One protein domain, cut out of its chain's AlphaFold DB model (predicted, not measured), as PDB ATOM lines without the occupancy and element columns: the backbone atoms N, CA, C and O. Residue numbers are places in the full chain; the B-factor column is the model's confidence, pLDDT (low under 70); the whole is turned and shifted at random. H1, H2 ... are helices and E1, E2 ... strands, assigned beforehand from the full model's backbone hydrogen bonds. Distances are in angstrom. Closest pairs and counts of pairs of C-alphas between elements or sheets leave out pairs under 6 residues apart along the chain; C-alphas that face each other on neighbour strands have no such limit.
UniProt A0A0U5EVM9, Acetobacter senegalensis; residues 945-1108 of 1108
ATOM      1  N   LYS A 945     -40.294 -54.459  32.698       88.44
ATOM      2  CA  LYS A 945     -40.087 -53.708  33.940       88.44
ATOM      3  C   LYS A 945     -39.150 -54.465  34.884       88.44
ATOM      4  O   LYS A 945     -39.436 -55.605  35.248       88.44
ATOM      5  N   MET A 946     -38.071 -53.814  35.310       87.62
ATOM      6  CA  MET A 946     -37.072 -54.349  36.245       87.62
ATOM      7  C   MET A 946     -36.939 -53.439  37.473       87.62
ATOM      8  O   MET A 946     -37.160 -52.231  37.371       87.62
ATOM      9  N   VAL A 947     -36.563 -54.016  38.617       83.56
ATOM     10  CA  VAL A 947     -36.319 -53.280  39.877       83.56
ATOM     11  C   VAL A 947     -34.895 -52.742  39.955       83.56
ATOM     12  O   VAL A 947     -34.661 -51.721  40.586       83.56
ATOM     13  N   ASP A 948     -33.960 -53.404  39.277       80.31
ATOM     14  CA  ASP A 948     -32.542 -53.064  39.303       80.31
ATOM     15  C   ASP A 948     -31.901 -53.295  37.922       80.31
ATOM     16  O   ASP A 948     -32.503 -53.865  37.003       80.31
ATOM     17  N   ILE A 949     -30.675 -52.814  37.768       80.31
ATOM     18  CA  ILE A 949     -29.803 -52.984  36.617       80.31
ATOM     19  C   ILE A 949     -28.827 -54.133  36.919       80.31
ATOM     20  O   ILE A 949     -28.096 -54.084  37.900       80.31
ATOM     21  N   ASP A 950     -28.743 -55.130  36.032       66.75
ATOM     22  CA  ASP A 950     -27.852 -56.299  36.169       66.75
ATOM     23  C   ASP A 950     -26.338 -55.957  36.150       66.75
ATOM     24  O   ASP A 950     -25.652 -56.220  35.153       66.75
ATOM     25  N   THR A 951     -25.779 -55.380  37.216       60.78
ATOM     26  CA  THR A 951     -24.330 -55.138  37.342       60.78
ATOM     27  C   THR A 951     -23.834 -55.284  38.785       60.78
ATOM     28  O   THR A 951     -24.158 -54.454  39.627       60.78
ATOM     29  N   ASP A 952     -22.959 -56.263  39.033       51.22
ATOM     30  CA  ASP A 952     -22.181 -56.399  40.274       51.22
ATOM     31  C   ASP A 952     -20.964 -55.456  40.250       51.22
ATOM     32  O   ASP A 952     -19.853 -55.882  39.929       51.22
ATOM     33  N   VAL A 953     -21.122 -54.158  40.531       48.91
ATOM     34  CA  VAL A 953     -19.957 -53.249  40.609       48.91
ATOM     35  C   VAL A 953     -20.085 -52.283  41.784       48.91
ATOM     36  O   VAL A 953     -20.946 -51.410  41.802       48.91
ATOM     37  N   LEU A 954     -19.190 -52.461  42.761       43.88
ATOM     38  CA  LEU A 954     -19.173 -51.798  44.071       43.88
ATOM     39  C   LEU A 954     -18.606 -50.364  44.071       43.88
ATOM     40  O   LEU A 954     -18.750 -49.675  45.075       43.88
ATOM     41  N   GLU A 955     -17.992 -49.890  42.983       51.03
ATOM     42  CA  GLU A 955     -17.513 -48.504  42.853       51.03
ATOM     43  C   GLU A 955     -17.670 -48.036  41.398       51.03
ATOM     44  O   GLU A 955     -17.082 -48.622  40.491       51.03
ATOM     45  N   ARG A 956     -18.483 -46.998  41.163       61.00
ATOM     46  CA  ARG A 956     -18.711 -46.415  39.830       61.00
ATOM     47  C   ARG A 956     -18.069 -45.034  39.744       61.00
ATOM     48  O   ARG A 956     -18.341 -44.178  40.583       61.00
ATOM     49  N   ASP A 957     -17.277 -44.797  38.701       55.25
ATOM     50  CA  ASP A 957     -16.862 -43.440  38.328       55.25
ATOM     51  C   ASP A 957     -18.039 -42.731  37.639       55.25
ATOM     52  O   ASP A 957     -18.692 -43.284  36.746       55.25
ATOM     53  N   HIS A 958     -18.328 -41.496  38.048       63.06
ATOM     54  CA  HIS A 958     -19.430 -40.714  37.491       63.06
ATOM     55  C   HIS A 958     -18.945 -39.818  36.354       63.06
ATOM     56  O   HIS A 958     -18.062 -38.980  36.543       63.06
ATOM     57  N   SER A 959     -19.574 -39.941  35.184       61.69
ATOM     58  CA  SER A 959     -19.339 -39.022  34.069       61.69
ATOM     59  C   SER A 959     -20.503 -38.048  33.919       61.69
ATOM     60  O   SER A 959     -21.646 -38.447  33.701       61.69
ATOM     61  N   SER A 960     -20.206 -36.751  34.000       60.62
ATOM     62  CA  SER A 960     -21.141 -35.672  33.660       60.62
ATOM     63  C   SER A 960     -21.157 -35.337  32.163       60.62
ATOM     64  O   SER A 960     -21.921 -34.472  31.744       60.62
ATOM     65  N   ASP A 961     -20.348 -36.028  31.353       79.38
ATOM     66  CA  ASP A 961     -20.074 -35.703  29.945       79.38
ATOM     67  C   ASP A 961     -20.869 -36.612  28.976       79.38
ATOM     68  O   ASP A 961     -20.368 -37.123  27.967       79.38
ATOM     69  N   MET A 962     -22.130 -36.876  29.337       88.00
ATOM     70  CA  MET A 962     -23.081 -37.675  28.562       88.00
ATOM     71  C   MET A 962     -23.872 -36.780  27.605       88.00
ATOM     72  O   MET A 962     -24.475 -35.790  28.014       88.00
ATOM     73  N   VAL A 963     -23.913 -37.157  26.328       90.38
ATOM     74  CA  VAL A 963     -24.701 -36.474  25.294       90.38
ATOM     75  C   VAL A 963     -25.803 -37.383  24.774       90.38
ATOM     76  O   VAL A 963     -25.662 -38.609  24.764       90.38
ATOM     77  N   TYR A 964     -26.919 -36.792  24.351       93.06
ATOM     78  CA  TYR A 964     -28.057 -37.544  23.840       93.06
ATOM     79  C   TYR A 964     -28.896 -36.737  22.848       93.06
ATOM     80  O   TYR A 964     -28.822 -35.508  22.794       93.06
ATOM     81  N   PHE A 965     -29.737 -37.452  22.108       93.38
ATOM     82  CA  PHE A 965     -30.828 -36.901  21.315       93.38
ATOM     83  C   PHE A 965     -31.957 -37.932  21.214       93.38
ATOM     84  O   PHE A 965     -31.690 -39.126  21.053       93.38
ATOM     85  N   ILE A 966     -33.207 -37.476  21.298       93.38
ATOM     86  CA  ILE A 966     -34.401 -38.319  21.169       93.38
ATOM     87  C   ILE A 966     -35.003 -38.087  19.783       93.38
ATOM     88  O   ILE A 966     -35.462 -36.988  19.485       93.38
ATOM     89  N   ASP A 967     -34.985 -39.121  18.944       90.00
ATOM     90  CA  ASP A 967     -35.597 -39.091  17.614       90.00
ATOM     91  C   ASP A 967     -37.126 -39.241  17.707       90.00
ATOM     92  O   ASP A 967     -37.859 -38.644  16.922       90.00
ATOM     93  N   ASN A 968     -37.599 -40.077  18.640       89.69
ATOM     94  CA  ASN A 968     -39.012 -40.409  18.806       89.69
ATOM     95  C   ASN A 968     -39.347 -40.782  20.262       89.69
ATOM     96  O   ASN A 968     -38.541 -41.450  20.915       89.69
ATOM     97  N   CYS A 969     -40.521 -40.385  20.757       88.88
ATOM     98  CA  CYS A 969     -41.069 -40.832  22.040       88.88
ATOM     99  C   CYS A 969     -42.606 -40.790  22.024       88.88
ATOM    100  O   CYS A 969     -43.195 -39.722  22.215       88.88
ATOM    101  N   GLY A 970     -43.246 -41.950  21.848       83.50
ATOM    102  CA  GLY A 970     -44.699 -42.083  21.729       83.50
ATOM    103  C   GLY A 970     -45.276 -41.102  20.704       83.50
ATOM    104  O   GLY A 970     -44.673 -40.863  19.663       83.50
ATOM    105  N   ASP A 971     -46.398 -40.471  21.049       79.69
ATOM    106  CA  ASP A 971     -46.994 -39.392  20.246       79.69
ATOM    107  C   ASP A 971     -46.437 -37.991  20.591       79.69
ATOM    108  O   ASP A 971     -46.905 -36.982  20.060       79.69
ATOM    109  N   LEU A 972     -45.463 -37.889  21.509       85.00
ATOM    110  CA  LEU A 972     -44.959 -36.608  22.026       85.00
ATOM    111  C   LEU A 972     -43.830 -36.015  21.167       85.00
ATOM    112  O   LEU A 972     -43.745 -34.796  21.022       85.00
ATOM    113  N   ILE A 973     -42.939 -36.856  20.632       83.56
ATOM    114  CA  ILE A 973     -41.750 -36.449  19.864       83.56
ATOM    115  C   ILE A 973     -41.618 -37.357  18.634       83.56
ATOM    116  O   ILE A 973     -41.645 -38.573  18.786       83.56
ATOM    117  N   GLY A 974     -41.383 -36.781  17.448       81.25
ATOM    118  CA  GLY A 974     -41.085 -37.519  16.210       81.25
ATOM    119  C   GLY A 974     -42.309 -37.881  15.355       81.25
ATOM    120  O   GLY A 974     -43.403 -37.368  15.570       81.25
ATOM    121  N   ASP A 975     -42.098 -38.727  14.339       71.50
ATOM    122  CA  ASP A 975     -43.162 -39.262  13.470       71.50
ATOM    123  C   ASP A 975     -44.017 -40.334  14.186       71.50
ATOM    124  O   ASP A 975     -43.638 -40.821  15.247       71.50
ATOM    125  N   LEU A 976     -45.160 -40.732  13.610       63.25
ATOM    126  CA  LEU A 976     -46.034 -41.762  14.199       63.25
ATOM    127  C   LEU A 976     -45.250 -43.050  14.538       63.25
ATOM    128  O   LEU A 976     -44.497 -43.540  13.684       63.25
ATOM    129  N   PRO A 977     -45.414 -43.605  15.754       64.38
ATOM    130  CA  PRO A 977     -44.685 -44.793  16.183       64.38
ATOM    131  C   PRO A 977     -45.098 -46.040  15.370       64.38
ATOM    132  O   PRO A 977     -46.157 -46.052  14.736       64.38
ATOM    133  N   PRO A 978     -44.291 -47.118  15.387       65.31
ATOM    134  CA  PRO A 978     -44.773 -48.449  15.004       65.31
ATOM    135  C   PRO A 978     -45.986 -48.838  15.875       65.31
ATOM    136  O   PRO A 978     -46.096 -48.330  16.987       65.31
ATOM    137  N   GLU A 979     -46.875 -49.733  15.421       58.22
ATOM    138  CA  GLU A 979     -47.958 -50.249  16.283       58.22
ATOM    139  C   GLU A 979     -47.363 -50.818  17.585       58.22
ATOM    140  O   GLU A 979     -46.604 -51.789  17.567       58.22
ATOM    141  N   VAL A 980     -47.679 -50.172  18.708       60.28
ATOM    142  CA  VAL A 980     -47.383 -50.650  20.061       60.28
ATOM    143  C   VAL A 980     -48.700 -51.138  20.651       60.28
ATOM    144  O   VAL A 980     -49.717 -50.454  20.514       60.28
ATOM    145  N   ASP A 981     -48.697 -52.299  21.310       56.62
ATOM    146  CA  ASP A 981     -49.859 -52.764  22.072       56.62
ATOM    147  C   ASP A 981     -50.329 -51.659  23.027       56.62
ATOM    148  O   ASP A 981     -49.512 -51.014  23.687       56.62
ATOM    149  N   GLY A 982     -51.646 -51.429  23.081       55.69
ATOM    150  CA  GLY A 982     -52.293 -50.174  23.502       55.69
ATOM    151  C   GLY A 982     -52.026 -49.625  24.916       55.69
ATOM    152  O   GLY A 982     -52.682 -48.663  25.299       55.69
ATOM    153  N   ASN A 983     -51.080 -50.193  25.669       62.88
ATOM    154  CA  ASN A 983     -50.634 -49.759  26.997       62.88
ATOM    155  C   ASN A 983     -49.117 -49.438  27.077       62.88
ATOM    156  O   ASN A 983     -48.611 -49.235  28.184       62.88
ATOM    157  N   GLY A 984     -48.378 -49.427  25.958       74.56
ATOM    158  CA  GLY A 984     -46.921 -49.226  25.930       74.56
ATOM    159  C   GLY A 984     -46.425 -47.907  25.317       74.56
ATOM    160  O   GLY A 984     -47.196 -47.145  24.739       74.56
ATOM    161  N   ILE A 985     -45.119 -47.629  25.438       86.62
ATOM    162  CA  ILE A 985     -44.456 -46.433  24.870       86.62
ATOM    163  C   ILE A 985     -43.243 -46.843  24.029       86.62
ATOM    164  O   ILE A 985     -42.312 -47.467  24.537       86.62
ATOM    165  N   TYR A 986     -43.201 -46.408  22.767       88.94
ATOM    166  CA  TYR A 986     -42.011 -46.521  21.920       88.94
ATOM    167  C   TYR A 986     -41.092 -45.304  22.084       88.94
ATOM    168  O   TYR A 986     -41.552 -44.167  22.029       88.94
ATOM    169  N   MET A 987     -39.787 -45.523  22.244       91.00
ATOM    170  CA  MET A 987     -38.771 -44.469  22.288       91.00
ATOM    171  C   MET A 987     -37.559 -44.847  21.432       91.00
ATOM    172  O   MET A 987     -37.098 -45.988  21.448       91.00
ATOM    173  N   LYS A 988     -37.002 -43.876  20.703       92.50
ATOM    174  CA  LYS A 988     -35.806 -44.037  19.866       92.50
ATOM    175  C   LYS A 988     -34.909 -42.809  19.973       92.50
ATOM    176  O   LYS A 988     -35.399 -41.683  19.978       92.50
ATOM    177  N   GLY A 989     -33.599 -43.019  20.005       93.56
ATOM    178  CA  GLY A 989     -32.628 -41.931  20.058       93.56
ATOM    179  C   GLY A 989     -31.186 -42.404  19.930       93.56
ATOM    180  O   GLY A 989     -30.910 -43.532  19.512       93.56
ATOM    181  N   TRP A 990     -30.248 -41.545  20.317       94.69
ATOM    182  CA  TRP A 990     -28.847 -41.906  20.516       94.69
ATOM    183  C   TRP A 990     -28.294 -41.277  21.790       94.69
ATOM    184  O   TRP A 990     -28.723 -40.203  22.203       94.69
ATOM    185  N   THR A 991     -27.346 -41.966  22.425       93.56
ATOM    186  CA  THR A 991     -26.607 -41.451  23.579       93.56
ATOM    187  C   THR A 991     -25.273 -42.175  23.776       93.56
ATOM    188  O   THR A 991     -25.163 -43.386  23.542       93.56
ATOM    189  N   PHE A 992     -24.258 -41.423  24.205       91.81
ATOM    190  CA  PHE A 992     -22.935 -41.922  24.586       91.81
ATOM    191  C   PHE A 992     -22.230 -40.937  25.540       91.81
ATOM    192  O   PHE A 992     -22.686 -39.809  25.736       91.81
ATOM    193  N   MET A 993     -21.125 -41.376  26.146       89.81
ATOM    194  CA  MET A 993     -20.268 -40.553  27.008       89.81
ATOM    195  C   MET A 993     -18.982 -40.174  26.269       89.81
ATOM    196  O   MET A 993     -18.372 -41.033  25.623       89.81
ATOM    197  N   HIS A 994     -18.565 -38.911  26.375       85.69
ATOM    198  CA  HIS A 994     -17.336 -38.435  25.734       85.69
ATOM    199  C   HIS A 994     -16.098 -39.180  26.252       85.69
ATOM    200  O   HIS A 994     -16.044 -39.627  27.397       85.69
ATOM    201  N   ASN A 995     -15.077 -39.300  25.400       80.25
ATOM    202  CA  ASN A 995     -13.749 -39.852  25.711       80.25
ATOM    203  C   ASN A 995     -13.675 -41.343  26.106       80.25
ATOM    204  O   ASN A 995     -12.566 -41.874  26.180       80.25
ATOM    205  N   LEU A 996     -14.797 -42.053  26.287       80.88
ATOM    206  CA  LEU A 996     -14.791 -43.495  26.591       80.88
ATOM    207  C   LEU A 996     -14.662 -44.384  25.343       80.88
ATOM    208  O   LEU A 996     -14.153 -45.502  25.437       80.88
ATOM    209  N   ARG A 997     -15.091 -43.889  24.169       80.81
ATOM    210  CA  ARG A 997     -15.050 -44.610  22.876       80.81
ATOM    211  C   ARG A 997     -15.565 -46.054  22.976       80.81
ATOM    212  O   ARG A 997     -14.921 -46.993  22.500       80.81
ATOM    213  N   ALA A 998     -16.692 -46.216  23.656       85.44
ATOM    214  CA  ALA A 998     -17.415 -47.469  23.788       85.44
ATOM    215  C   ALA A 998     -18.904 -47.161  23.944       85.44
ATOM    216  O   ALA A 998     -19.267 -46.208  24.637       85.44
ATOM    217  N   ALA A 999     -19.758 -47.937  23.273       87.94
ATOM    218  CA  ALA A 999     -21.202 -47.746  23.356       87.94
ATOM    219  C   ALA A 999     -21.717 -48.018  24.774       87.94
ATOM    220  O   ALA A 999     -22.355 -47.150  25.363       87.94
ATOM    221  N   GLY A1000     -21.412 -49.182  25.345       88.62
ATOM    222  CA  GLY A1000     -22.005 -49.627  26.602       88.62
ATOM    223  C   GLY A1000     -23.491 -49.961  26.472       88.62
ATOM    224  O   GLY A1000     -24.051 -50.036  25.373       88.62
ATOM    225  N   GLN A1001     -24.146 -50.143  27.612       89.19
ATOM    226  CA  GLN A1001     -25.558 -50.509  27.709       89.19
ATOM    227  C   GLN A1001     -26.406 -49.306  28.112       89.19
ATOM    228  O   GLN A1001     -26.040 -48.572  29.026       89.19
ATOM    229  N   VAL A1002     -27.550 -49.123  27.445       91.38
ATOM    230  CA  VAL A1002     -28.508 -48.061  27.779       91.38
ATOM    231  C   VAL A1002     -29.750 -48.652  28.409       91.38
ATOM    232  O   VAL A1002     -30.380 -49.564  27.864       91.38
ATOM    233  N   TYR A1003     -30.117 -48.064  29.532       92.50
ATOM    234  CA  TYR A1003     -31.354 -48.301  30.239       92.50
ATOM    235  C   TYR A1003     -32.170 -47.020  30.241       92.50
ATOM    236  O   TYR A1003     -31.646 -45.904  30.202       92.50
ATOM    237  N   LEU A1004     -33.473 -47.208  30.304       93.31
ATOM    238  CA  LEU A1004     -34.420 -46.159  30.576       93.31
ATOM    239  C   LEU A1004     -34.930 -46.354  32.003       93.31
ATOM    240  O   LEU A1004     -35.559 -47.367  32.296       93.31
ATOM    241  N   ALA A1005     -34.646 -45.396  32.874       93.00
ATOM    242  CA  ALA A1005     -35.164 -45.356  34.232       93.00
ATOM    243  C   ALA A1005     -36.439 -44.502  34.275       93.00
ATOM    244  O   ALA A1005     -36.460 -43.385  33.757       93.00
ATOM    245  N   CYS A1006     -37.491 -45.019  34.899       93.19
ATOM    246  CA  CYS A1006     -38.710 -44.290  35.227       93.19
ATOM    247  C   CYS A1006     -38.700 -44.024  36.734       93.19
ATOM    248  O   CYS A1006     -38.955 -44.933  37.520       93.19
ATOM    249  N   VAL A1007     -38.378 -42.791  37.122       93.00
ATOM    250  CA  VAL A1007     -38.230 -42.363  38.522       93.00
ATOM    251  C   VAL A1007     -39.503 -41.658  38.971       93.00
ATOM    252  O   VAL A1007     -39.959 -40.744  38.285       93.00
ATOM    253  N   SER A1008     -40.086 -42.064  40.096       92.31
ATOM    254  CA  SER A1008     -41.298 -41.433  40.630       92.31
ATOM    255  C   SER A1008     -41.040 -39.967  41.001       92.31
ATOM    256  O   SER A1008     -40.031 -39.620  41.622       92.31
ATOM    257  N   GLU A1009     -41.952 -39.069  40.621       90.94
ATOM    258  CA  GLU A1009     -41.877 -37.652  41.008       90.94
ATOM    259  C   GLU A1009     -42.218 -37.444  42.495       90.94
ATOM    260  O   GLU A1009     -41.757 -36.469  43.084       90.94
ATOM    261  N   ASP A1010     -42.960 -38.376  43.104       85.38
ATOM    262  CA  ASP A1010     -43.527 -38.229  44.452       85.38
ATOM    263  C   ASP A1010     -42.895 -39.169  45.500       85.38
ATOM    264  O   ASP A1010     -42.895 -38.857  46.692       85.38
ATOM    265  N   GLU A1011     -42.349 -40.311  45.071       86.44
ATOM    266  CA  GLU A1011     -41.774 -41.354  45.934       86.44
ATOM    267  C   GLU A1011     -40.314 -41.644  45.552       86.44
ATOM    268  O   GLU A1011     -39.899 -41.393  44.420       86.44
ATOM    269  N   ASP A1012     -39.529 -42.204  46.474       85.19
ATOM    270  CA  ASP A1012     -38.181 -42.721  46.186       85.19
ATOM    271  C   ASP A1012     -38.290 -44.126  45.564       85.19
ATOM    272  O   ASP A1012     -37.876 -45.126  46.144       85.19
ATOM    273  N   ASP A1013     -38.947 -44.195  44.402       88.00
ATOM    274  CA  ASP A1013     -39.211 -45.421  43.641       88.00
ATOM    275  C   ASP A1013     -38.699 -45.259  42.205       88.00
ATOM    276  O   ASP A1013     -38.877 -44.209  41.576       88.00
ATOM    277  N   VAL A1014     -38.080 -46.308  41.668       91.31
ATOM    278  CA  VAL A1014     -37.546 -46.338  40.304       91.31
ATOM    279  C   VAL A1014     -37.750 -47.715  39.695       91.31
ATOM    280  O   VAL A1014     -37.614 -48.739  40.357       91.31
ATOM    281  N   VAL A1015     -38.072 -47.735  38.405       91.31
ATOM    282  CA  VAL A1015     -38.053 -48.958  37.601       91.31
ATOM    283  C   VAL A1015     -37.220 -48.753  36.349       91.31
ATOM    284  O   VAL A1015     -37.158 -47.652  35.799       91.31
ATOM    285  N   TYR A1016     -36.609 -49.828  35.872       92.19
ATOM    286  CA  TYR A1016     -35.699 -49.801  34.736       92.19
ATOM    287  C   TYR A1016     -36.237 -50.624  33.571       92.19
ATOM    288  O   TYR A1016     -36.825 -51.689  33.752       92.19
ATOM    289  N   PHE A1017     -35.959 -50.152  32.359       91.38
ATOM    290  CA  PHE A1017     -36.199 -50.864  31.112       91.38
ATOM    291  C   PHE A1017     -34.903 -50.917  30.316       91.38
ATOM    292  O   PHE A1017     -34.307 -49.888  29.988       91.38
ATOM    293  N   ARG A1018     -34.454 -52.123  29.972       90.50
ATOM    294  CA  ARG A1018     -33.292 -52.286  29.096       90.50
ATOM    295  C   ARG A1018     -33.671 -51.984  27.654       90.50
ATOM    296  O   ARG A1018     -34.696 -52.466  27.165       90.50
ATOM    297  N   THR A1019     -32.817 -51.228  26.973       91.75
ATOM    298  CA  THR A1019     -33.027 -50.816  25.581       91.75
ATOM    299  C   THR A1019     -32.245 -51.697  24.593       91.75
ATOM    300  O   THR A1019     -31.390 -52.506  24.963       91.75
ATOM    301  N   THR A1020     -32.555 -51.558  23.308       90.75
ATOM    302  CA  THR A1020     -31.861 -52.209  22.188       90.75
ATOM    303  C   THR A1020     -30.906 -51.207  21.551       90.75
ATOM    304  O   THR A1020     -31.354 -50.135  21.142       90.75
ATOM    305  N   ARG A1021     -29.610 -51.526  21.446       90.75
ATOM    306  CA  ARG A1021     -28.602 -50.653  20.823       90.75
ATOM    307  C   ARG A1021     -28.725 -50.672  19.293       90.75
ATOM    308  O   ARG A1021     -29.155 -51.650  18.695       90.75
ATOM    309  N   ALA A1022     -28.338 -49.586  18.632       89.50
ATOM    310  CA  ALA A1022     -28.400 -49.486  17.173       89.50
ATOM    311  C   ALA A1022     -27.212 -48.713  16.591       89.50
ATOM    312  O   ALA A1022     -26.646 -47.830  17.238       89.50
ATOM    313  N   ILE A1023     -26.857 -49.028  15.343       89.50
ATOM    314  CA  ILE A1023     -25.788 -48.346  14.605       89.50
ATOM    315  C   ILE A1023     -26.244 -46.933  14.212       89.50
ATOM    316  O   ILE A1023     -27.338 -46.762  13.668       89.50
ATOM    317  N   ARG A1024     -25.392 -45.926  14.441       88.94
ATOM    318  CA  ARG A1024     -25.634 -44.520  14.065       88.94
ATOM    319  C   ARG A1024     -24.393 -43.870  13.446       88.94
ATOM    320  O   ARG A1024     -23.665 -43.115  14.085       88.94
ATOM    321  N   ASN A1025     -24.165 -44.159  12.164       82.88
ATOM    322  CA  ASN A1025     -23.032 -43.617  11.397       82.88
ATOM    323  C   ASN A1025     -23.113 -42.102  11.158       82.88
ATOM    324  O   ASN A1025     -22.105 -41.460  10.894       82.88
ATOM    325  N   ASP A1026     -24.306 -41.524  11.218       87.00
ATOM    326  CA  ASP A1026     -24.525 -40.085  11.096       87.00
ATOM    327  C   ASP A1026     -23.954 -39.306  12.293       87.00
ATOM    328  O   ASP A1026     -23.466 -38.189  12.124       87.00
ATOM    329  N   VAL A1027     -23.941 -39.912  13.484       89.88
ATOM    330  CA  VAL A1027     -23.460 -39.272  14.719       89.88
ATOM    331  C   VAL A1027     -21.937 -39.131  14.718       89.88
ATOM    332  O   VAL A1027     -21.422 -38.103  15.161       89.88
ATOM    333  N   SER A1028     -21.205 -40.094  14.149       81.62
ATOM    334  CA  SER A1028     -19.738 -40.024  14.045       81.62
ATOM    335  C   SER A1028     -19.243 -38.919  13.102       81.62
ATOM    336  O   SER A1028     -18.102 -38.471  13.216       81.62
ATOM    337  N   GLY A1029     -20.108 -38.419  12.209       81.94
ATOM    338  CA  GLY A1029     -19.843 -37.225  11.400       81.94
ATOM    339  C   GLY A1029     -19.881 -35.913  12.198       81.94
ATOM    340  O   GLY A1029     -19.320 -34.916  11.747       81.94
ATOM    341  N   ILE A1030     -20.523 -35.913  13.371       86.19
ATOM    342  CA  ILE A1030     -20.662 -34.752  14.265       86.19
ATOM    343  C   ILE A1030     -19.676 -34.864  15.435       86.19
ATOM    344  O   ILE A1030     -18.979 -33.901  15.750       86.19
ATOM    345  N   PHE A1031     -19.587 -36.045  16.049       88.06
ATOM    346  CA  PHE A1031     -18.726 -36.331  17.193       88.06
ATOM    347  C   PHE A1031     -17.688 -37.388  16.820       88.06
ATOM    348  O   PHE A1031     -18.012 -38.556  16.614       88.06
ATOM    349  N   SER A1032     -16.415 -36.996  16.760       84.31
ATOM    350  CA  SER A1032     -15.332 -37.890  16.323       84.31
ATOM    351  C   SER A1032     -15.046 -39.065  17.269       84.31
ATOM    352  O   SER A1032     -14.341 -39.998  16.890       84.31
ATOM    353  N   ASP A1033     -15.530 -39.003  18.509       87.00
ATOM    354  CA  ASP A1033     -15.393 -40.039  19.535       87.00
ATOM    355  C   ASP A1033     -16.677 -40.858  19.754       87.00
ATOM    356  O   ASP A1033     -16.678 -41.747  20.609       87.00
ATOM    357  N   ALA A1034     -17.736 -40.615  18.969       88.62
ATOM    358  CA  ALA A1034     -18.966 -41.392  19.042       88.62
ATOM    359  C   ALA A1034     -18.718 -42.864  18.660       88.62
ATOM    360  O   ALA A1034     -18.172 -43.144  17.587       88.62
ATOM    361  N   PRO A1035     -19.136 -43.826  19.503       89.00
ATOM    362  CA  PRO A1035     -19.043 -45.241  19.181       89.00
ATOM    363  C   PRO A1035     -20.060 -45.624  18.098       89.00
ATOM    364  O   PRO A1035     -21.114 -44.997  17.955       89.00
ATOM    365  N   LEU A1036     -19.764 -46.699  17.364       87.62
ATOM    366  CA  LEU A1036     -20.574 -47.168  16.233       87.62
ATOM    367  C   LEU A1036     -22.036 -47.433  16.629       87.62
ATOM    368  O   LEU A1036     -22.964 -47.015  15.934       87.62
ATOM    369  N   CYS A1037     -22.235 -48.082  17.780       90.50
ATOM    370  CA  CYS A1037     -23.542 -48.464  18.316       90.50
ATOM    371  C   CYS A1037     -24.089 -47.461  19.351       90.50
ATOM    372  O   CYS A1037     -24.593 -47.863  20.396       90.50
ATOM    373  N   CYS A1038     -23.979 -46.150  19.104       92.44
ATOM    374  CA  CYS A1038     -24.498 -45.129  20.030       92.44
ATOM    375  C   CYS A1038     -26.028 -44.927  19.981       92.44
ATOM    376  O   CYS A1038     -26.576 -44.248  20.850       92.44
ATOM    377  N   GLY A1039     -26.740 -45.520  19.018       92.81
ATOM    378  CA  GLY A1039     -28.205 -45.484  18.952       92.81
ATOM    379  C   GLY A1039     -28.875 -46.378  19.998       92.81
ATOM    380  O   GLY A1039     -28.259 -47.326  20.490       92.81
ATOM    381  N   PHE A1040     -30.141 -46.108  20.313       93.31
ATOM    382  CA  PHE A1040     -30.989 -46.988  21.114       93.31
ATOM    383  C   PHE A1040     -32.465 -46.949  20.676       93.31
ATOM    384  O   PHE A1040     -32.939 -45.968  20.099       93.31
ATOM    385  N   THR A1041     -33.197 -48.024  20.978       92.00
ATOM    386  CA  THR A1041     -34.660 -48.138  20.858       92.00
ATOM    387  C   THR A1041     -35.235 -48.868  22.072       92.00
ATOM    388  O   THR A1041     -34.610 -49.793  22.589       92.00
ATOM    389  N   ALA A1042     -36.415 -48.466  22.529       90.25
ATOM    390  CA  ALA A1042     -37.129 -49.070  23.647       90.25
ATOM    391  C   ALA A1042     -38.618 -49.166  23.306       90.25
ATOM    392  O   ALA A1042     -39.189 -48.214  22.779       90.25
ATOM    393  N   ASN A1043     -39.237 -50.303  23.599       88.50
ATOM    394  CA  ASN A1043     -40.680 -50.491  23.495       88.50
ATOM    395  C   ASN A1043     -41.208 -50.910  24.867       88.50
ATOM    396  O   ASN A1043     -41.085 -52.060  25.247       88.50
ATOM    397  N   ILE A1044     -41.697 -49.967  25.654       87.06
ATOM    398  CA  ILE A1044     -41.948 -50.154  27.082       87.06
ATOM    399  C   ILE A1044     -43.344 -50.724  27.286       87.06
ATOM    400  O   ILE A1044     -44.310 -50.082  26.886       87.06
ATOM    401  N   ASN A1045     -43.461 -51.851  27.989       84.19
ATOM    402  CA  ASN A1045     -44.735 -52.329  28.524       84.19
ATOM    403  C   ASN A1045     -44.680 -52.358  30.059       84.19
ATOM    404  O   ASN A1045     -43.993 -53.186  30.654       84.19
ATOM    405  N   PHE A1046     -45.432 -51.469  30.710       85.56
ATOM    406  CA  PHE A1046     -45.432 -51.329  32.171       85.56
ATOM    407  C   PHE A1046     -46.122 -52.491  32.914       85.56
ATOM    408  O   PHE A1046     -45.923 -52.647  34.125       85.56
ATOM    409  N   ASN A1047     -46.901 -53.318  32.204       78.62
ATOM    410  CA  ASN A1047     -47.569 -54.502  32.754       78.62
ATOM    411  C   ASN A1047     -46.704 -55.768  32.719       78.62
ATOM    412  O   ASN A1047     -47.040 -56.735  33.388       78.62
ATOM    413  N   SER A1048     -45.597 -55.764  31.975       80.88
ATOM    414  CA  SER A1048     -44.727 -56.933  31.826       80.88
ATOM    415  C   SER A1048     -43.481 -56.819  32.710       80.88
ATOM    416  O   SER A1048     -42.863 -55.755  32.779       80.88
ATOM    417  N   GLY A1049     -43.086 -57.913  33.367       83.38
ATOM    418  CA  GLY A1049     -41.909 -57.982  34.241       83.38
ATOM    419  C   GLY A1049     -42.266 -57.918  35.727       83.38
ATOM    420  O   GLY A1049     -43.120 -58.668  36.192       83.38
ATOM    421  N   PHE A1050     -41.589 -57.050  36.484       81.44
ATOM    422  CA  PHE A1050     -41.763 -56.916  37.935       81.44
ATOM    423  C   PHE A1050     -43.243 -56.793  38.352       81.44
ATOM    424  O   PHE A1050     -44.008 -56.026  37.767       81.44
ATOM    425  N   SER A1051     -43.672 -57.528  39.378       75.56
ATOM    426  CA  SER A1051     -45.103 -57.695  39.684       75.56
ATOM    427  C   SER A1051     -45.780 -56.464  40.311       75.56
ATOM    428  O   SER A1051     -47.004 -56.342  40.252       75.56
ATOM    429  N   LYS A1052     -45.022 -55.510  40.872       81.88
ATOM    430  CA  LYS A1052     -45.580 -54.315  41.538       81.88
ATOM    431  C   LYS A1052     -46.305 -53.389  40.535       81.88
ATOM    432  O   LYS A1052     -45.691 -52.981  39.540       81.88
ATOM    433  N   PRO A1053     -47.573 -52.999  40.777       82.94
ATOM    434  CA  PRO A1053     -48.268 -52.021  39.940       82.94
ATOM    435  C   PRO A1053     -47.708 -50.606  40.142       82.94
ATOM    436  O   PRO A1053     -47.375 -50.223  41.264       82.94
ATOM    437  N   LEU A1054     -47.635 -49.821  39.062       87.19
ATOM    438  CA  LEU A1054     -47.137 -48.439  39.082       87.19
ATOM    439  C   LEU A1054     -48.289 -47.433  39.038       87.19
ATOM    440  O   LEU A1054     -49.205 -47.568  38.223       87.19
ATOM    441  N   ASN A1055     -48.226 -46.417  39.899       90.06
ATOM    442  CA  ASN A1055     -49.252 -45.384  40.038       90.06
ATOM    443  C   ASN A1055     -48.601 -44.011  40.255       90.06
ATOM    444  O   ASN A1055     -47.713 -43.890  41.092       90.06
ATOM    445  N   GLY A1056     -49.071 -42.982  39.548       92.38
ATOM    446  CA  GLY A1056     -48.567 -41.610  39.663       92.38
ATOM    447  C   GLY A1056     -47.695 -41.173  38.484       92.38
ATOM    448  O   GLY A1056     -47.741 -41.766  37.405       92.38
ATOM    449  N   ASN A1057     -46.927 -40.101  38.685       93.75
ATOM    450  CA  ASN A1057     -46.075 -39.502  37.658       93.75
ATOM    451  C   ASN A1057     -44.651 -40.050  37.743       93.75
ATOM    452  O   ASN A1057     -44.014 -39.968  38.792       93.75
ATOM    453  N   TYR A1058     -44.130 -40.540  36.620       94.12
ATOM    454  CA  TYR A1058     -42.767 -41.048  36.517       94.12
ATOM    455  C   TYR A1058     -41.981 -40.274  35.461       94.12
ATOM    456  O   TYR A1058     -42.378 -40.178  34.299       94.12
ATOM    457  N   ARG A1059     -40.823 -39.746  35.850       94.75
ATOM    458  CA  ARG A1059     -39.887 -39.072  34.955       94.75
ATOM    459  C   ARG A1059     -38.981 -40.075  34.264       94.75
ATOM    460  O   ARG A1059     -38.324 -40.892  34.908       94.75
ATOM    461  N   MET A1060     -38.908 -39.971  32.943       94.25
ATOM    462  CA  MET A1060     -38.028 -40.797  32.123       94.25
ATOM    463  C   MET A1060     -36.593 -40.263  32.179       94.25
ATOM    464  O   MET A1060     -36.363 -39.061  32.056       94.25
ATOM    465  N   SER A1061     -35.617 -41.149  32.341       93.62
ATOM    466  CA  SER A1061     -34.193 -40.811  32.437       93.62
ATOM    467  C   SER A1061     -33.353 -41.832  31.674       93.62
ATOM    468  O   SER A1061     -33.617 -43.030  31.745       93.62
ATOM    469  N   LEU A1062     -32.335 -41.378  30.942       93.56
ATOM    470  CA  LEU A1062     -31.379 -42.267  30.282       93.56
ATOM    471  C   LEU A1062     -30.253 -42.619  31.246       93.56
ATOM    472  O   LEU A1062     -29.645 -41.735  31.846       93.56
ATOM    473  N   VAL A1063     -29.933 -43.902  31.334       92.12
ATOM    474  CA  VAL A1063     -28.785 -44.413  32.083       92.12
ATOM    475  C   VAL A1063     -27.888 -45.147  31.098       92.12
ATOM    476  O   VAL A1063     -28.328 -46.105  30.469       92.12
ATOM    477  N   ASN A1064     -26.648 -44.695  30.925       91.19
ATOM    478  CA  ASN A1064     -25.666 -45.361  30.071       91.19
ATOM    479  C   ASN A1064     -24.508 -45.895  30.910       91.19
ATOM    480  O   ASN A1064     -23.856 -45.136  31.627       91.19
ATOM    481  N   ILE A1065     -24.241 -47.191  30.785       88.19
ATOM    482  CA  ILE A1065     -23.219 -47.905  31.546       88.19
ATOM    483  C   ILE A1065     -22.150 -48.408  30.585       88.19
ATOM    484  O   ILE A1065     -22.428 -49.211  29.692       88.19
ATOM    485  N   VAL A1066     -20.918 -47.949  30.782       85.44
ATOM    486  CA  VAL A1066     -19.745 -48.340  29.995       85.44
ATOM    487  C   VAL A1066     -18.667 -48.810  30.964       85.44
ATOM    488  O   VAL A1066     -18.065 -47.990  31.653       85.44
ATOM    489  N   ASN A1067     -18.392 -50.117  30.987       78.38
ATOM    490  CA  ASN A1067     -17.497 -50.739  31.973       78.38
ATOM    491  C   ASN A1067     -17.911 -50.322  33.403       78.38
ATOM    492  O   ASN A1067     -19.076 -50.495  33.752       78.38
ATOM    493  N   ASP A1068     -17.009 -49.716  34.176       76.31
ATOM    494  CA  ASP A1068     -17.261 -49.262  35.552       76.31
ATOM    495  C   ASP A1068     -17.776 -47.805  35.635       76.31
ATOM    496  O   ASP A1068     -17.845 -47.213  36.711       76.31
ATOM    497  N   THR A1069     -18.117 -47.178  34.501       82.56
ATOM    498  CA  THR A1069     -18.582 -45.781  34.438       82.56
ATOM    499  C   THR A1069     -20.078 -45.704  34.153       82.56
ATOM    500  O   THR A1069     -20.572 -46.330  33.209       82.56
ATOM    501  N   VAL A1070     -20.794 -44.873  34.918       86.88
ATOM    502  CA  VAL A1070     -22.239 -44.650  34.748       86.88
ATOM    503  C   VAL A1070     -22.549 -43.182  34.496       86.88
ATOM    504  O   VAL A1070     -22.154 -42.300  35.262       86.88
ATOM    505  N   GLY A1071     -23.283 -42.932  33.414       88.69
ATOM    506  CA  GLY A1071     -23.888 -41.644  33.092       88.69
ATOM    507  C   GLY A1071     -25.399 -41.701  33.298       88.69
ATOM    508  O   GLY A1071     -26.052 -42.619  32.803       88.69
ATOM    509  N   VAL A1072     -25.953 -40.716  34.006       90.00
ATOM    510  CA  VAL A1072     -27.398 -40.565  34.235       90.00
ATOM    511  C   VAL A1072     -27.844 -39.212  33.693       90.00
ATOM    512  O   VAL A1072     -27.289 -38.174  34.059       90.00
ATOM    513  N   MET A1073     -28.856 -39.227  32.828       91.62
ATOM    514  CA  MET A1073     -29.402 -38.047  32.172       91.62
ATOM    515  C   MET A1073     -30.934 -37.999  32.320       91.62
ATOM    516  O   MET A1073     -31.638 -38.687  31.574       91.62
ATOM    517  N   PRO A1074     -31.474 -37.201  33.260       92.12
ATOM    518  CA  PRO A1074     -32.915 -36.976  33.375       92.12
ATOM    519  C   PRO A1074     -33.468 -36.296  32.119       92.12
ATOM    520  O   PRO A1074     -32.919 -35.296  31.650       92.12
ATOM    521  N   LEU A1075     -34.575 -36.814  31.587       93.25
ATOM    522  CA  LEU A1075     -35.269 -36.206  30.456       93.25
ATOM    523  C   LEU A1075     -36.341 -35.232  30.949       93.25
ATOM    524  O   LEU A1075     -36.855 -35.308  32.069       93.25
ATOM    525  N   ASN A1076     -36.741 -34.327  30.062       92.50
ATOM    526  CA  ASN A1076     -37.887 -33.454  30.279       92.50
ATOM    527  C   ASN A1076     -39.225 -34.165  30.014       92.50
ATOM    528  O   ASN A1076     -40.198 -33.475  29.748       92.50
ATOM    529  N   ILE A1077     -39.281 -35.502  30.039       93.94
ATOM    530  CA  ILE A1077     -40.446 -36.317  29.664       93.94
ATOM    531  C   ILE A1077     -40.994 -37.020  30.910       93.94
ATOM    532  O   ILE A1077     -40.238 -37.669  31.638       93.94
ATOM    533  N   ILE A1078     -42.304 -36.909  31.135       93.50
ATOM    534  CA  ILE A1078     -43.031 -37.544  32.239       93.50
ATOM    535  C   ILE A1078     -44.157 -38.409  31.676       93.50
ATOM    536  O   ILE A1078     -44.891 -37.975  30.783       93.50
ATOM    537  N   VAL A1079     -44.292 -39.615  32.226       92.75
ATOM    538  CA  VAL A1079     -45.408 -40.535  31.987       92.75
ATOM    539  C   VAL A1079     -46.302 -40.607  33.225       92.75
ATOM    540  O   VAL A1079     -45.824 -40.817  34.338       92.75
ATOM    541  N   GLU A1080     -47.608 -40.442  33.030       92.69
ATOM    542  CA  GLU A1080     -48.622 -40.638  34.070       92.69
ATOM    543  C   GLU A1080     -49.170 -42.069  33.987       92.69
ATOM    544  O   GLU A1080     -49.666 -42.492  32.938       92.69
ATOM    545  N   LEU A1081     -49.089 -42.815  35.090       91.50
ATOM    546  CA  LEU A1081     -49.492 -44.220  35.176       91.50
ATOM    547  C   LEU A1081     -50.613 -44.424  36.197       91.50
ATOM    548  O   LEU A1081     -50.614 -43.839  37.281       91.50
ATOM    549  N   LYS A1082     -51.542 -45.327  35.873       89.44
ATOM    550  CA  LYS A1082     -52.527 -45.873  36.812       89.44
ATOM    551  C   LYS A1082     -52.650 -47.374  36.601       89.44
ATOM    552  O   LYS A1082     -52.968 -47.795  35.494       89.44
ATOM    553  N   ASP A1083     -52.397 -48.158  37.645       84.62
ATOM    554  CA  ASP A1083     -52.321 -49.623  37.583       84.62
ATOM    555  C   ASP A1083     -51.440 -50.102  36.414       84.62
ATOM    556  O   ASP A1083     -51.812 -50.997  35.661       84.62
ATOM    557  N   SER A1084     -50.279 -49.456  36.231       85.81
ATOM    558  CA  SER A1084     -49.343 -49.709  35.123       85.81
ATOM    559  C   SER A1084     -49.909 -49.454  33.710       85.81
ATOM    560  O   SER A1084     -49.337 -49.908  32.722       85.81
ATOM    561  N   VAL A1085     -51.004 -48.701  33.577       85.50
ATOM    562  CA  VAL A1085     -51.553 -48.254  32.287       85.50
ATOM    563  C   VAL A1085     -51.232 -46.779  32.063       85.50
ATOM    564  O   VAL A1085     -51.533 -45.936  32.914       85.50
ATOM    565  N   VAL A1086     -50.668 -46.465  30.894       88.38
ATOM    566  CA  VAL A1086     -50.330 -45.099  30.465       88.38
ATOM    567  C   VAL A1086     -51.597 -44.260  30.308       88.38
ATOM    568  O   VAL A1086     -52.466 -44.580  29.501       88.38
ATOM    569  N   GLN A1087     -51.703 -43.183  31.086       90.31
ATOM    570  CA  GLN A1087     -52.811 -42.224  31.009       90.31
ATOM    571  C   GLN A1087     -52.467 -41.037  30.107       90.31
ATOM    572  O   GLN A1087     -53.280 -40.625  29.281       90.31
ATOM    573  N   SER A1088     -51.264 -40.482  30.265       89.12
ATOM    574  CA  SER A1088     -50.784 -39.340  29.490       89.12
ATOM    575  C   SER A1088     -49.249 -39.289  29.438       89.12
ATOM    576  O   SER A1088     -48.563 -39.892  30.268       89.12
ATOM    577  N   LEU A1089     -48.708 -38.582  28.439       90.56
ATOM    578  CA  LEU A1089     -47.276 -38.326  28.256       90.56
ATOM    579  C   LEU A1089     -47.077 -36.828  27.983       90.56
ATOM    580  O   LEU A1089     -47.706 -36.279  27.076       90.56
ATOM    581  N   PHE A1090     -46.230 -36.148  28.756       92.19
ATOM    582  CA  PHE A1090     -46.035 -34.698  28.642       92.19
ATOM    583  C   PHE A1090     -44.619 -34.259  29.025       92.19
ATOM    584  O   PHE A1090     -43.842 -35.032  29.584       92.19
ATOM    585  N   THR A1091     -44.271 -33.004  28.710       91.38
ATOM    586  CA  THR A1091     -42.948 -32.446  29.017       91.38
ATOM    587  C   THR A1091     -42.941 -31.506  30.219       91.38
ATOM    588  O   THR A1091     -43.818 -30.649  30.332       91.38
ATOM    589  N   GLN A1092     -41.892 -31.574  31.038       92.69
ATOM    590  CA  GLN A1092     -41.612 -30.633  32.125       92.69
ATOM    591  C   GLN A1092     -40.101 -30.411  32.283       92.69
ATOM    592  O   GLN A1092     -39.338 -31.379  32.327       92.69
ATOM    593  N   ASP A1093     -39.684 -29.146  32.408       89.56
ATOM    594  CA  ASP A1093     -38.275 -28.753  32.546       89.56
ATOM    595  C   ASP A1093     -37.584 -29.432  33.737       89.56
ATOM    596  O   ASP A1093     -38.154 -29.576  34.821       89.56
ATOM    597  N   VAL A1094     -36.321 -29.814  33.535       89.06
ATOM    598  CA  VAL A1094     -35.481 -30.431  34.566       89.06
ATOM    599  C   VAL A1094     -34.682 -29.341  35.282       89.06
ATOM    600  O   VAL A1094     -33.795 -28.718  34.698       89.06
ATOM    601  N   THR A1095     -34.988 -29.096  36.556       90.06
ATOM    602  CA  THR A1095     -34.194 -28.198  37.411       90.06
ATOM    603  C   THR A1095     -32.948 -28.914  37.946       90.06
ATOM    604  O   THR A1095     -32.880 -30.142  37.945       90.06
ATOM    605  N   ALA A1096     -31.960 -28.162  38.443       86.00
ATOM    606  CA  ALA A1096     -30.757 -28.751  39.041       86.00
ATOM    607  C   ALA A1096     -31.073 -29.662  40.248       86.00
ATOM    608  O   ALA A1096     -30.418 -30.678  40.430       86.00
ATOM    609  N   GLU A1097     -32.100 -29.320  41.030       86.81
ATOM    610  CA  GLU A1097     -32.560 -30.110  42.180       86.81
ATOM    611  C   GLU A1097     -33.203 -31.436  41.747       86.81
ATOM    612  O   GLU A1097     -32.874 -32.485  42.291       86.81
ATOM    613  N   ILE A1098     -34.052 -31.408  40.711       87.06
ATOM    614  CA  ILE A1098     -34.639 -32.623  40.125       87.06
ATOM    615  C   ILE A1098     -33.540 -33.509  39.533       87.06
ATOM    616  O   ILE A1098     -33.570 -34.724  39.703       87.06
ATOM    617  N   ALA A1099     -32.561 -32.909  38.849       86.31
ATOM    618  CA  ALA A1099     -31.468 -33.658  38.247       86.31
ATOM    619  C   ALA A1099     -30.596 -34.374  39.283       86.31
ATOM    620  O   ALA A1099     -30.176 -35.499  39.025       86.31
ATOM    621  N   GLU A1100     -30.341 -33.746  40.432       87.06
ATOM    622  CA  GLU A1100     -29.592 -34.377  41.521       87.06
ATOM    623  C   GLU A1100     -30.415 -35.476  42.199       87.06
ATOM    624  O   GLU A1100     -29.934 -36.595  42.327       87.06
ATOM    625  N   ARG A1101     -31.701 -35.225  42.492       89.88
ATOM    626  CA  ARG A1101     -32.608 -36.237  43.061       89.88
ATOM    627  C   ARG A1101     -32.701 -37.492  42.193       89.88
ATOM    628  O   ARG A1101     -32.618 -38.603  42.703       89.88
ATOM    629  N   VAL A1102     -32.884 -37.328  40.882       87.69
ATOM    630  CA  VAL A1102     -32.952 -38.462  39.946       87.69
ATOM    631  C   VAL A1102     -31.654 -39.264  39.962       87.69
ATOM    632  O   VAL A1102     -31.704 -40.490  39.930       87.69
ATOM    633  N   LYS A1103     -30.498 -38.594  40.014       85.75
ATOM    634  CA  LYS A1103     -29.207 -39.281  40.111       85.75
ATOM    635  C   LYS A1103     -29.091 -40.057  41.412       85.75
ATOM    636  O   LYS A1103     -28.719 -41.219  41.350       85.75
ATOM    637  N   ASP A1104     -29.439 -39.447  42.540       85.62
ATOM    638  CA  ASP A1104     -29.365 -40.098  43.848       85.62
ATOM    639  C   ASP A1104     -30.236 -41.359  43.893       85.62
ATOM    640  O   ASP A1104     -29.761 -42.401  44.325       85.62
ATOM    641  N   ILE A1105     -31.469 -41.302  43.375       87.12
ATOM    642  CA  ILE A1105     -32.381 -42.461  43.343       87.12
ATOM    643  C   ILE A1105     -31.882 -43.559  42.394       87.12
ATOM    644  O   ILE A1105     -32.028 -44.735  42.694       87.12
ATOM    645  N   VAL A1106     -31.308 -43.199  41.242       84.75
ATOM    646  CA  VAL A1106     -30.804 -44.179  40.260       84.75
ATOM    647  C   VAL A1106     -29.485 -44.829  40.699       84.75
ATOM    648  O   VAL A1106     -29.117 -45.893  40.201       84.75
ATOM    649  N   LEU A1107     -28.724 -44.160  41.567       78.25
ATOM    650  CA  LEU A1107     -27.418 -44.620  42.043       78.25
ATOM    651  C   LEU A1107     -27.465 -45.289  43.424       78.25
ATOM    652  O   LEU A1107     -26.470 -45.917  43.792       78.25
ATOM    653  N   ALA A1108     -28.558 -45.112  44.169       74.56
ATOM    654  CA  ALA A1108     -28.851 -45.821  45.413       74.56
ATOM    655  C   ALA A1108     -29.258 -47.268  45.135       74.56
ATOM    656  O   ALA A1108     -28.859 -48.125  45.958       74.56
TER     657      ALA A1108
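AT A GLANCE: This is residues 945 to 1108 of the 1108 residues of a protein of Acetobacter senegalensis (UniProt A0A0U5EVM9). Two strongly twisted sheets lie face to face as a sandwich, five strands against four, and the helix H2 covers the five-stranded sheet on the side away from the smaller one. The short helix H1 lies beyond the end of E5, far from the middle. The 164 printed residues hold nine named strands and two named helices, in the order E1 E2 E3 E4 E5 H1 E6 E7 E8 E9 H2, and the class is mostly strand. The sheets run E4 E3 E7 E8 E9 and E1 E2 E6 E5, both antiparallel. The whole is compact, with a radius of gyration of the C-alphas of 15.2 A and spans of 43 by 38 by 29 A.

IN THESE COORDINATES: Begin in the larger sheet with E8, residues 1069 to 1082: from C-alpha 1069 at (-18.582, -45.781, 34.438) it runs 34.0 A and bends by 77 degrees at residue 1076. Beside it find E7, residues 1056 to 1066, 31.1 A long, and E9, residues 1085 to 1091. E3, residues 1001 to 1008, and E4, residues 1014 to 1018, complete this sheet. In the other, E1, residues 962 to 969, starts at (-23.081, -37.675, 28.562); E2, residues 984 to 993, spans 28.0 A; E6 is residues 1039 to 1045 and E5 residues 1020 to 1022. H1 is residues 1025 to 1028, and H2, residues 1096 to 1107, ends at C-alpha 1107, (-27.418, -44.620, 42.043).

HOW THE PARTS SIT: E7, E8 and E9 form a meander, each strand the antiparallel neighbour of the one before; look for N 1062 and O 1073 at 2.9 A and N 1080 and O 1088 at 3.0 A. On the other side of E7 is E3, with N 1005 and O 1061 at 2.8 A, and E3 forms a hairpin with E4, with N 1006 and O 1015 at 2.8 A. H2 is on this sheet, two layers with the helix on one face; Pro 1074 and Ala 1099 have the closest C-alphas of E8 and H2, 6.1 A apart. In the second sheet, N 965 and O 990 of the hairpin E1 and E2 are 2.9 A apart, N 987 and O 1042 of E2 and E6 2.8 A, and N 1020 and O 1041 of E5 and E6 2.8 A. The facing parts of the two sheets are 9.3 A centre to centre, with their strands at 31 degrees. E4 runs on into E5 at 50 degrees, from one sheet to the other. Every O i to N i+4 pair in H2 is within hydrogen-bond range; H1 is too short for one, and its 1 pair of O i to N i+3 is not within range.

THE WHOLE: The C-alphas of Ser 1032 and Asp 1083, the two farthest apart, are 44.2 A from each other. The printed part has no cut, and the link from E1 to E2, 14 residues, is long. Residues 950 to 960 and 976 to 983 have pLDDT under 70, and the mean of the printed part is 84.5.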